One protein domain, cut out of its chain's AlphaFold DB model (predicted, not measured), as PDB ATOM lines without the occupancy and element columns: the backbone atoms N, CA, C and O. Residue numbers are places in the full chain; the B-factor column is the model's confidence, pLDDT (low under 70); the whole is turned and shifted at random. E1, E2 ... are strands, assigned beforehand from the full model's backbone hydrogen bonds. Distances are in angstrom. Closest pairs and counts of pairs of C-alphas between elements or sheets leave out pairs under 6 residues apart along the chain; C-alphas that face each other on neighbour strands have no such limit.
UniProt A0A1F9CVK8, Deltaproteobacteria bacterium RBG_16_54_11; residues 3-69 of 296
ATOM      1  N   VAL A   3       5.422 -38.736   6.520       93.94
ATOM      2  CA  VAL A   3       5.988 -37.639   7.310       93.94
ATOM      3  C   VAL A   3       6.049 -38.087   8.760       93.94
ATOM      4  O   VAL A   3       5.041 -38.524   9.310       93.94
ATOM      5  N   GLN A   4       7.222 -37.981   9.377       94.19
ATOM      6  CA  GLN A   4       7.383 -38.189  10.815       94.19
ATOM      7  C   GLN A   4       7.527 -36.840  11.497       94.19
ATOM      8  O   GLN A   4       8.346 -36.022  11.076       94.19
ATOM      9  N   TYR A   5       6.745 -36.611  12.544       94.38
ATOM     10  CA  TYR A   5       6.708 -35.342  13.260       94.38
ATOM     11  C   TYR A   5       6.539 -35.565  14.761       94.38
ATOM     12  O   TYR A   5       6.149 -36.645  15.199       94.38
ATOM     13  N   LYS A   6       6.823 -34.542  15.560       93.25
ATOM     14  CA  LYS A   6       6.511 -34.514  16.992       93.25
ATOM     15  C   LYS A   6       6.107 -33.110  17.421       93.25
ATOM     16  O   LYS A   6       6.500 -32.134  16.783       93.25
ATOM     17  N   PHE A   7       5.375 -33.018  18.525       92.69
ATOM     18  CA  PHE A   7       5.173 -31.747  19.216       92.69
ATOM     19  C   PHE A   7       6.355 -31.480  20.152       92.69
ATOM     20  O   PHE A   7       6.782 -32.367  20.898       92.69
ATOM     21  N   ILE A   8       6.885 -30.264  20.091       91.31
ATOM     22  CA  ILE A   8       7.931 -29.744  20.972       91.31
ATOM     23  C   ILE A   8       7.358 -28.611  21.820       91.31
ATOM     24  O   ILE A   8       6.464 -27.891  21.374       91.31
ATOM     25  N   ARG A   9       7.849 -28.487  23.051       92.38
ATOM     26  CA  ARG A   9       7.222 -27.683  24.101       92.38
ATOM     27  C   ARG A   9       8.239 -26.796  24.807       92.38
ATOM     28  O   ARG A   9       9.429 -27.109  24.853       92.38
ATOM     29  N   SER A  10       7.761 -25.707  25.398       89.56
ATOM     30  CA  SER A  10       8.585 -24.746  26.143       89.56
ATOM     31  C   SER A  10       9.254 -25.296  27.406       89.56
ATOM     32  O   SER A  10      10.224 -24.709  27.873       89.56
ATOM     33  N   ASP A  11       8.764 -26.403  27.965       81.31
ATOM     34  CA  ASP A  11       9.354 -27.096  29.121       81.31
ATOM     35  C   ASP A  11      10.485 -28.070  28.736       81.31
ATOM     36  O   ASP A  11      10.943 -28.850  29.568       81.31
ATOM     37  N   ASN A  12      10.936 -28.037  27.475       77.69
ATOM     38  CA  ASN A  12      11.854 -29.001  26.862       77.69
ATOM     39  C   ASN A  12      11.327 -30.449  26.816       77.69
ATOM     40  O   ASN A  12      12.066 -31.347  26.400       77.69
ATOM     41  N   ALA A  13      10.064 -30.704  27.177       73.88
ATOM     42  CA  ALA A  13       9.430 -31.982  26.902       73.88
ATOM     43  C   ALA A  13       9.101 -32.092  25.405       73.88
ATOM     44  O   ALA A  13       8.931 -31.107  24.682       73.88
ATOM     45  N   SER A  14       8.989 -33.324  24.912       74.50
ATOM     46  CA  SER A  14       8.481 -33.565  23.562       74.50
ATOM     47  C   SER A  14       7.501 -34.724  23.562       74.50
ATOM     48  O   SER A  14       7.686 -35.703  24.286       74.50
ATOM     49  N   ALA A  15       6.440 -34.588  22.770       82.94
ATOM     50  CA  ALA A  15       5.488 -35.665  22.552       82.94
ATOM     51  C   ALA A  15       6.144 -36.809  21.750       82.94
ATOM     52  O   ALA A  15       7.146 -36.580  21.060       82.94
ATOM     53  N   PRO A  16       5.588 -38.034  21.797       89.50
ATOM     54  CA  PRO A  16       6.056 -39.136  20.966       89.50
ATOM     55  C   PRO A  16       6.074 -38.770  19.480       89.50
ATOM     56  O   PRO A  16       5.236 -37.998  19.009       89.50
ATOM     57  N   ILE A  17       7.008 -39.363  18.734       92.19
ATOM     58  CA  ILE A  17       7.049 -39.228  17.278       92.19
ATOM     59  C   ILE A  17       5.807 -39.895  16.690       92.19
ATOM     60  O   ILE A  17       5.533 -41.065  16.945       92.19
ATOM     61  N   GLN A  18       5.084 -39.142  15.875       91.12
ATOM     62  CA  GLN A  18       3.908 -39.574  15.142       91.12
ATOM     63  C   GLN A  18       4.235 -39.686  13.654       91.12
ATOM     64  O   GLN A  18       5.121 -39.002  13.136       91.12
ATOM     65  N   THR A  19       3.515 -40.559  12.954       94.56
ATOM     66  CA  THR A  19       3.700 -40.794  11.518       94.56
ATOM     67  C   THR A  19       2.406 -40.499  10.769       94.56
ATOM     68  O   THR A  19       1.375 -41.092  11.071       94.56
ATOM     69  N   LEU A  20       2.464 -39.615   9.771       92.50
ATOM     70  CA  LEU A  20       1.361 -39.334   8.851       92.50
ATOM     71  C   LEU A  20       1.660 -39.876   7.464       92.50
ATOM     72  O   LEU A  20       2.783 -39.775   6.964       92.50
ATOM     73  N   TYR A  21       0.618 -40.381   6.812       92.25
ATOM     74  CA  TYR A  21       0.668 -40.780   5.418       92.25
ATOM     75  C   TYR A  21      -0.135 -39.805   4.553       92.25
ATOM     76  O   TYR A  21      -1.329 -39.604   4.750       92.25
ATOM     77  N   PHE A  22       0.538 -39.227   3.562       89.62
ATOM     78  CA  PHE A  22      -0.049 -38.364   2.544       89.62
ATOM     79  C   PHE A  22      -0.215 -39.161   1.241       89.62
ATOM     80  O   PHE A  22       0.787 -39.361   0.539       89.62
ATOM     81  N   PRO A  23      -1.431 -39.638   0.903       82.25
ATOM     82  CA  PRO A  23      -1.679 -40.339  -0.360       82.25
ATOM     83  C   PRO A  23      -1.508 -39.414  -1.575       82.25
ATOM     84  O   PRO A  23      -1.097 -39.857  -2.644       82.25
ATOM     85  N   SER A  24      -1.762 -38.117  -1.399       87.25
ATOM     86  CA  SER A  24      -1.572 -37.051  -2.386       87.25
ATOM     87  C   SER A  24      -1.125 -35.759  -1.686       87.25
ATOM     88  O   SER A  24      -1.044 -35.702  -0.457       87.25
ATOM     89  N   LYS A  25      -0.789 -34.714  -2.455       82.12
ATOM     90  CA  LYS A  25      -0.482 -33.389  -1.891       82.12
ATOM     91  C   LYS A  25      -1.725 -32.846  -1.176       82.12
ATOM     92  O   LYS A  25      -2.794 -32.818  -1.779       82.12
ATOM     93  N   GLY A  26      -1.578 -32.394   0.065       86.25
ATOM     94  CA  GLY A  26      -2.702 -31.896   0.856       86.25
ATOM     95  C   GLY A  26      -2.317 -31.544   2.288       86.25
ATOM     96  O   GLY A  26      -1.134 -31.502   2.627       86.25
ATOM     97  N   THR A  27      -3.328 -31.299   3.115       85.94
ATOM     98  CA  THR A  27      -3.207 -30.981   4.543       85.94
ATOM     99  C   THR A  27      -3.772 -32.124   5.388       85.94
ATOM    100  O   THR A  27      -4.643 -32.867   4.941       85.94
ATOM    101  N   GLN A  28      -3.241 -32.291   6.596       80.88
ATOM    102  CA  GLN A  28      -3.704 -33.258   7.593       80.88
ATOM    103  C   GLN A  28      -3.785 -32.540   8.936       80.88
ATOM    104  O   GLN A  28      -2.877 -31.777   9.276       80.88
ATOM    105  N   GLU A  29      -4.864 -32.769   9.675       86.38
ATOM    106  CA  GLU A  29      -5.008 -32.259  11.036       86.38
ATOM    107  C   GLU A  29      -4.173 -33.106  12.001       86.38
ATOM    108  O   GLU A  29      -4.044 -34.321  11.837       86.38
ATOM    109  N   VAL A  30      -3.583 -32.455  13.000       86.94
ATOM    110  CA  VAL A  30      -2.798 -33.111  14.044       86.94
ATOM    111  C   VAL A  30      -3.211 -32.575  15.401       86.94
ATOM    112  O   VAL A  30      -3.431 -31.378  15.567       86.94
ATOM    113  N   THR A  31      -3.279 -33.465  16.384       86.31
ATOM    114  CA  THR A  31      -3.678 -33.130  17.750       86.31
ATOM    115  C   THR A  31      -2.751 -33.808  18.743       86.31
ATOM    116  O   THR A  31      -2.248 -34.905  18.495       86.31
ATOM    117  N   THR A  32      -2.566 -33.185  19.897       88.25
ATOM    118  CA  THR A  32      -1.843 -33.761  21.030       88.25
ATOM    119  C   THR A  32      -2.522 -33.355  22.328       88.25
ATOM    120  O   THR A  32      -3.390 -32.484  22.351       88.25
ATOM    121  N   THR A  33      -2.129 -33.991  23.422       83.44
ATOM    122  CA  THR A  33      -2.528 -33.580  24.765       83.44
ATOM    123  C   THR A  33      -1.278 -33.300  25.582       83.44
ATOM    124  O   THR A  33      -0.322 -34.082  25.600       83.44
ATOM    125  N   TRP A  34      -1.288 -32.168  26.275       82.31
ATOM    126  CA  TRP A  34      -0.253 -31.777  27.218       82.31
ATOM    127  C   TRP A  34      -0.913 -31.472  28.556       82.31
ATOM    128  O   TRP A  34      -1.661 -30.507  28.689       82.31
ATOM    129  N   GLN A  35      -0.674 -32.338  29.539       81.44
ATOM    130  CA  GLN A  35      -1.123 -32.089  30.902       81.44
ATOM    131  C   GLN A  35      -0.170 -31.093  31.559       81.44
ATOM    132  O   GLN A  35       1.020 -31.367  31.710       81.44
ATOM    133  N   LEU A  36      -0.716 -29.936  31.915       75.75
ATOM    134  CA  LEU A  36      -0.026 -28.823  32.547       75.75
ATOM    135  C   LEU A  36      -0.796 -28.414  33.796       75.75
ATOM    136  O   LEU A  36      -2.012 -28.244  33.740       75.75
ATOM    137  N   GLY A  37      -0.086 -28.255  34.910       68.06
ATOM    138  CA  GLY A  37      -0.675 -27.879  36.192       68.06
ATOM    139  C   GLY A  37      -0.253 -28.795  37.339       68.06
ATOM    140  O   GLY A  37       0.372 -29.837  37.149       68.06
ATOM    141  N   GLY A  38      -0.577 -28.363  38.551       66.50
ATOM    142  CA  GLY A  38      -0.276 -29.027  39.815       66.50
ATOM    143  C   GLY A  38      -0.391 -28.018  40.963       66.50
ATOM    144  O   GLY A  38      -0.419 -26.818  40.687       66.50
ATOM    145  N   PRO A  39      -0.416 -28.453  42.236       62.56
ATOM    146  CA  PRO A  39      -0.640 -27.569  43.391       62.56
ATOM    147  C   PRO A  39       0.335 -26.382  43.525       62.56
ATOM    148  O   PRO A  39       0.085 -25.470  44.299       62.56
ATOM    149  N   GLY A  40       1.460 -26.395  42.799       67.50
ATOM    150  CA  GLY A  40       2.460 -25.322  42.783       67.50
ATOM    151  C   GLY A  40       2.550 -24.532  41.473       67.50
ATOM    152  O   GLY A  40       3.494 -23.762  41.312       67.50
ATOM    153  N   LEU A  41       1.630 -24.728  40.520       69.31
ATOM    154  CA  LEU A  41       1.665 -24.068  39.209       69.31
ATOM    155  C   LEU A  41       0.325 -23.368  38.894       69.31
ATOM    156  O   LEU A  41      -0.372 -23.768  37.961       69.31
ATOM    157  N   PRO A  42      -0.046 -22.313  39.651       70.19
ATOM    158  CA  PRO A  42      -1.327 -21.612  39.495       70.19
ATOM    159  C   PRO A  42      -1.428 -20.870  38.158       70.19
ATOM    160  O   PRO A  42      -2.514 -20.613  37.648       70.19
ATOM    161  N   THR A  43      -0.291 -20.533  37.549       76.25
ATOM    162  CA  THR A  43      -0.235 -20.007  36.187       76.25
ATOM    163  C   THR A  43       0.951 -20.607  35.444       76.25
ATOM    164  O   THR A  43       2.005 -20.825  36.038       76.25
ATOM    165  N   TYR A  44       0.792 -20.841  34.146       82.00
ATOM    166  CA  TYR A  44       1.846 -21.306  33.253       82.00
ATOM    167  C   TYR A  44       1.769 -20.537  31.937       82.00
ATOM    168  O   TYR A  44       0.694 -20.427  31.359       82.00
ATOM    169  N   SER A  45       2.892 -20.017  31.458       83.88
ATOM    170  CA  SER A  45       3.015 -19.474  30.102       83.88
ATOM    171  C   SER A  45       4.008 -20.338  29.342       83.88
ATOM    172  O   SER A  45       5.080 -20.641  29.865       83.88
ATOM    173  N   GLY A  46       3.664 -20.721  28.121       87.69
ATOM    174  CA  GLY A  46       4.490 -21.609  27.323       87.69
ATOM    175  C   GLY A  46       4.179 -21.520  25.843       87.69
ATOM    176  O   GLY A  46       3.390 -20.689  25.398       87.69
ATOM    177  N   TRP A  47       4.825 -22.384  25.076       90.88
ATOM    178  CA  TRP A  47       4.545 -22.539  23.659       90.88
ATOM    179  C   TRP A  47       4.605 -24.006  23.261       90.88
ATOM    180  O   TRP A  47       5.323 -24.801  23.873       90.88
ATOM    181  N   GLU A  48       3.865 -24.351  22.213       91.50
ATOM    182  CA  GLU A  48       3.971 -25.637  21.531       91.50
ATOM    183  C   GLU A  48       4.234 -25.405  20.034       91.50
ATOM    184  O   GLU A  48       3.760 -24.432  19.446       91.50
ATOM    185  N   ALA A  49       5.044 -26.258  19.414       92.06
ATOM    186  CA  ALA A  49       5.328 -26.212  17.982       92.06
ATOM    187  C   ALA A  49       5.423 -27.625  17.403       92.06
ATOM    188  O   ALA A  49       5.655 -28.600  18.122       92.06
ATOM    189  N   ILE A  50       5.262 -27.739  16.088       93.56
ATOM    190  CA  ILE A  50       5.406 -28.997  15.360       93.56
ATOM    191  C   ILE A  50       6.806 -29.042  14.755       93.56
ATOM    192  O   ILE A  50       7.189 -28.164  13.984       93.56
ATOM    193  N   GLN A  51       7.551 -30.102  15.058       92.06
ATOM    194  CA  GLN A  51       8.821 -30.404  14.413       92.06
ATOM    195  C   GLN A  51       8.647 -31.596  13.474       92.06
ATOM    196  O   GLN A  51       8.351 -32.707  13.920       92.06
ATOM    197  N   ILE A  52       8.865 -31.384  12.179       94.50
ATOM    198  CA  ILE A  52       9.014 -32.462  11.203       94.50
ATOM    199  C   ILE A  52      10.430 -33.020  11.340       94.50
ATOM    200  O   ILE A  52      11.405 -32.277  11.303       94.50
ATOM    201  N   ILE A  53      10.532 -34.333  11.515       93.44
ATOM    202  CA  ILE A  53      11.792 -35.071  11.674       93.44
ATOM    203  C   ILE A  53      12.223 -35.658  10.333       93.44
ATOM    204  O   ILE A  53      13.399 -35.638   9.981       93.44
ATOM    205  N   SER A  54      11.259 -36.186   9.581       91.75
ATOM    206  CA  SER A  54      11.488 -36.815   8.287       91.75
ATOM    207  C   SER A  54      10.335 -36.478   7.341       91.75
ATOM    208  O   SER A  54       9.179 -36.484   7.776       91.75
ATOM    209  N   PRO A  55      10.611 -36.189   6.056       89.62
ATOM    210  CA  PRO A  55      11.920 -36.298   5.392       89.62
ATOM    211  C   PRO A  55      12.797 -35.042   5.456       89.62
ATOM    212  O   PRO A  55      13.958 -35.104   5.067       89.62
ATOM    213  N   VAL A  56      12.269 -33.910   5.931       85.44
ATOM    214  CA  VAL A  56      13.026 -32.658   6.067       85.44
ATOM    215  C   VAL A  56      12.857 -32.139   7.485       85.44
ATOM    216  O   VAL A  56      11.730 -31.936   7.931       85.44
ATOM    217  N   GLY A  57      13.976 -31.923   8.174       91.38
ATOM    218  CA  GLY A  57      14.001 -31.326   9.503       91.38
ATOM    219  C   GLY A  57      13.545 -29.870   9.458       91.38
ATOM    220  O   GLY A  57      14.338 -29.005   9.094       91.38
ATOM    221  N   VAL A  58      12.289 -29.596   9.810       89.88
ATOM    222  CA  VAL A  58      11.742 -28.231   9.892       89.88
ATOM    223  C   VAL A  58      10.865 -28.071  11.124       89.88
ATOM    224  O   VAL A  58      10.242 -29.025  11.585       89.88
ATOM    225  N   GLU A  59      10.808 -26.853  11.646       90.06
ATOM    226  CA  GLU A  59       9.965 -26.468  12.776       90.06
ATOM    227  C   GLU A  59       8.904 -25.476  12.295       90.06
ATOM    228  O   GLU A  59       9.185 -24.617  11.453       90.06
ATOM    229  N   SER A  60       7.679 -25.599  12.804       88.25
ATOM    230  CA  SER A  60       6.653 -24.577  12.619       88.25
ATOM    231  C   SER A  60       6.997 -23.305  13.400       88.25
ATOM    232  O   SER A  60       7.893 -23.273  14.238       88.25
ATOM    233  N   ASN A  61       6.225 -22.241  13.196       86.62
ATOM    234  CA  ASN A  61       6.168 -21.182  14.198       86.62
ATOM    235  C   ASN A  61       5.677 -21.744  15.547       86.62
ATOM    236  O   ASN A  61       4.974 -22.758  15.598       86.62
ATOM    237  N   LYS A  62       6.034 -21.054  16.628       89.88
ATOM    238  CA  LYS A  62       5.589 -21.373  17.985       89.88
ATOM    239  C   LYS A  62       4.167 -20.863  18.202       89.88
ATOM    240  O   LYS A  62       3.870 -19.720  17.851       89.88
ATOM    241  N   ALA A  63       3.306 -21.709  18.756       81.88
ATOM    242  CA  ALA A  63       1.988 -21.333  19.246       81.88
ATOM    243  C   ALA A  63       2.101 -21.038  20.744       81.88
ATOM    244  O   ALA A  63       2.263 -21.955  21.549       81.88
ATOM    245  N   GLU A  64       2.087 -19.758  21.106       84.06
ATOM    246  CA  GLU A  64       2.173 -19.311  22.497       84.06
ATOM    247  C   GLU A  64       0.815 -19.436  23.190       84.06
ATOM    248  O   GLU A  64      -0.229 -19.172  22.595       84.06
ATOM    249  N   PHE A  65       0.824 -19.833  24.459       81.25
ATOM    250  CA  PHE A  65      -0.379 -19.918  25.273       81.25
ATOM    251  C   PHE A  65      -0.078 -19.613  26.741       81.25
ATOM    252  O   PHE A  65       1.058 -19.705  27.219       81.25
ATOM    253  N   ARG A  66      -1.136 -19.288  27.484       76.31
ATOM    254  CA  ARG A  66      -1.087 -19.109  28.932       76.31
ATOM    255  C   ARG A  66      -2.248 -19.833  29.595       76.31
ATOM    256  O   ARG A  66      -3.399 -19.639  29.228       76.31
ATOM    257  N   ILE A  67      -1.933 -20.629  30.605       77.62
ATOM    258  CA  ILE A  67      -2.882 -21.326  31.466       77.62
ATOM    259  C   ILE A  67      -2.886 -20.631  32.823       77.62
ATOM    260  O   ILE A  67      -1.842 -20.232  33.345       77.62
ATOM    261  N   ARG A  68      -4.069 -20.494  33.414       75.06
ATOM    262  CA  ARG A  68      -4.226 -20.234  34.843       75.06
ATOM    263  C   ARG A  68      -5.078 -21.350  35.424       75.06
ATOM    264  O   ARG A  68      -6.203 -21.551  34.974       75.06
ATOM    265  N   CYS A  69      -4.531 -22.084  36.380       67.81
ATOM    266  CA  CYS A  69      -5.297 -23.023  37.179       67.81
ATOM    267  C   CYS A  69      -6.048 -22.194  38.223       67.81
ATOM    268  O   CYS A  69      -5.426 -21.521  39.040       67.81
TER     269      CYS A  69
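What this domain is: This is residues 3 to 69 of the 296 residues of a protein of Deltaproteobacteria bacterium RBG_16_54_11 (UniProt A0A1F9CVK8). This is one strongly twisted sheet of four strands, curled like part of a barrel and drawn out into a loose rod, with the long strand E3 running along most of its length. E1 pairs with the later part of E3 and E4 with its earlier part, E2 lies at the edge beyond E1, and the long unnamed stretch of residues 22 to 42 runs from one end of the rod to the other. The printed part has 67 residues, with no named helix and four named strands, E1 to E4 along the chain; across the sheet the order is E2, E1, E3, E4, all antiparallel. The class is all strand, though just 29 of the 67 residues are in named strands. The whole is loose, with a radius of gyration of the C-alphas of 14.1 A and spans of 46 by 19 by 19 A.

How they stand to each other: Start at E1, residues 3 to 9, an inner strand. Its antiparallel neighbour E2, residues 18 to 21, is an edge strand, and the two form a hairpin at 146 degrees; look for N 18 and O 5, 2.8 A apart, within hydrogen-bond range. E3, residues 43 to 54, is the other neighbour of E1, antiparallel at 160 degrees. There the C-alphas of Tyr 5 and Ile 52 face each other at 4.2 A, and N 6 and O 51 are within hydrogen-bond range at 2.9 A. E4, residues 63 to 68, is the other edge strand and forms an antiparallel hairpin with E3 at 149 degrees; check N 67 and O 44, 2.7 A apart, within hydrogen-bond range. The pairing is staggered: E3 pairs with E4 over residues 43 to 48 and with E1 over residues 48 to 54. E4 is apart from both E1 and E2, and E2 is apart from E3. Residues 51 to 52 of E3 also pair, antiparallel, with residues 58 to 59.

Where its parts are: Find C-alpha 3 at (5.988, -37.639, 7.310); from there E1 runs 19.6 A to C-alpha 9. E2 covers 10.3 A from Gln 18 to Tyr 21. E3 begins at C-alpha 43, (-0.235, -20.007, 36.187), and runs 34.6 A to Ser 54. E4 runs 16.8 A from Ala 63 to C-alpha 68 at (-4.226, -20.234, 34.843).

The domain as a whole: The two C-alphas farthest apart are those of Ser 24 and Gly 40, 46.8 A. The printed part has no cut. The link from E2 to E3, 21 residues, is long; the other two links, 8 residues each, are short. The mean pLDDT of the printed part is 84.7, and the model's confidence is low, under 70, at residues 37 to 41 and residue 69.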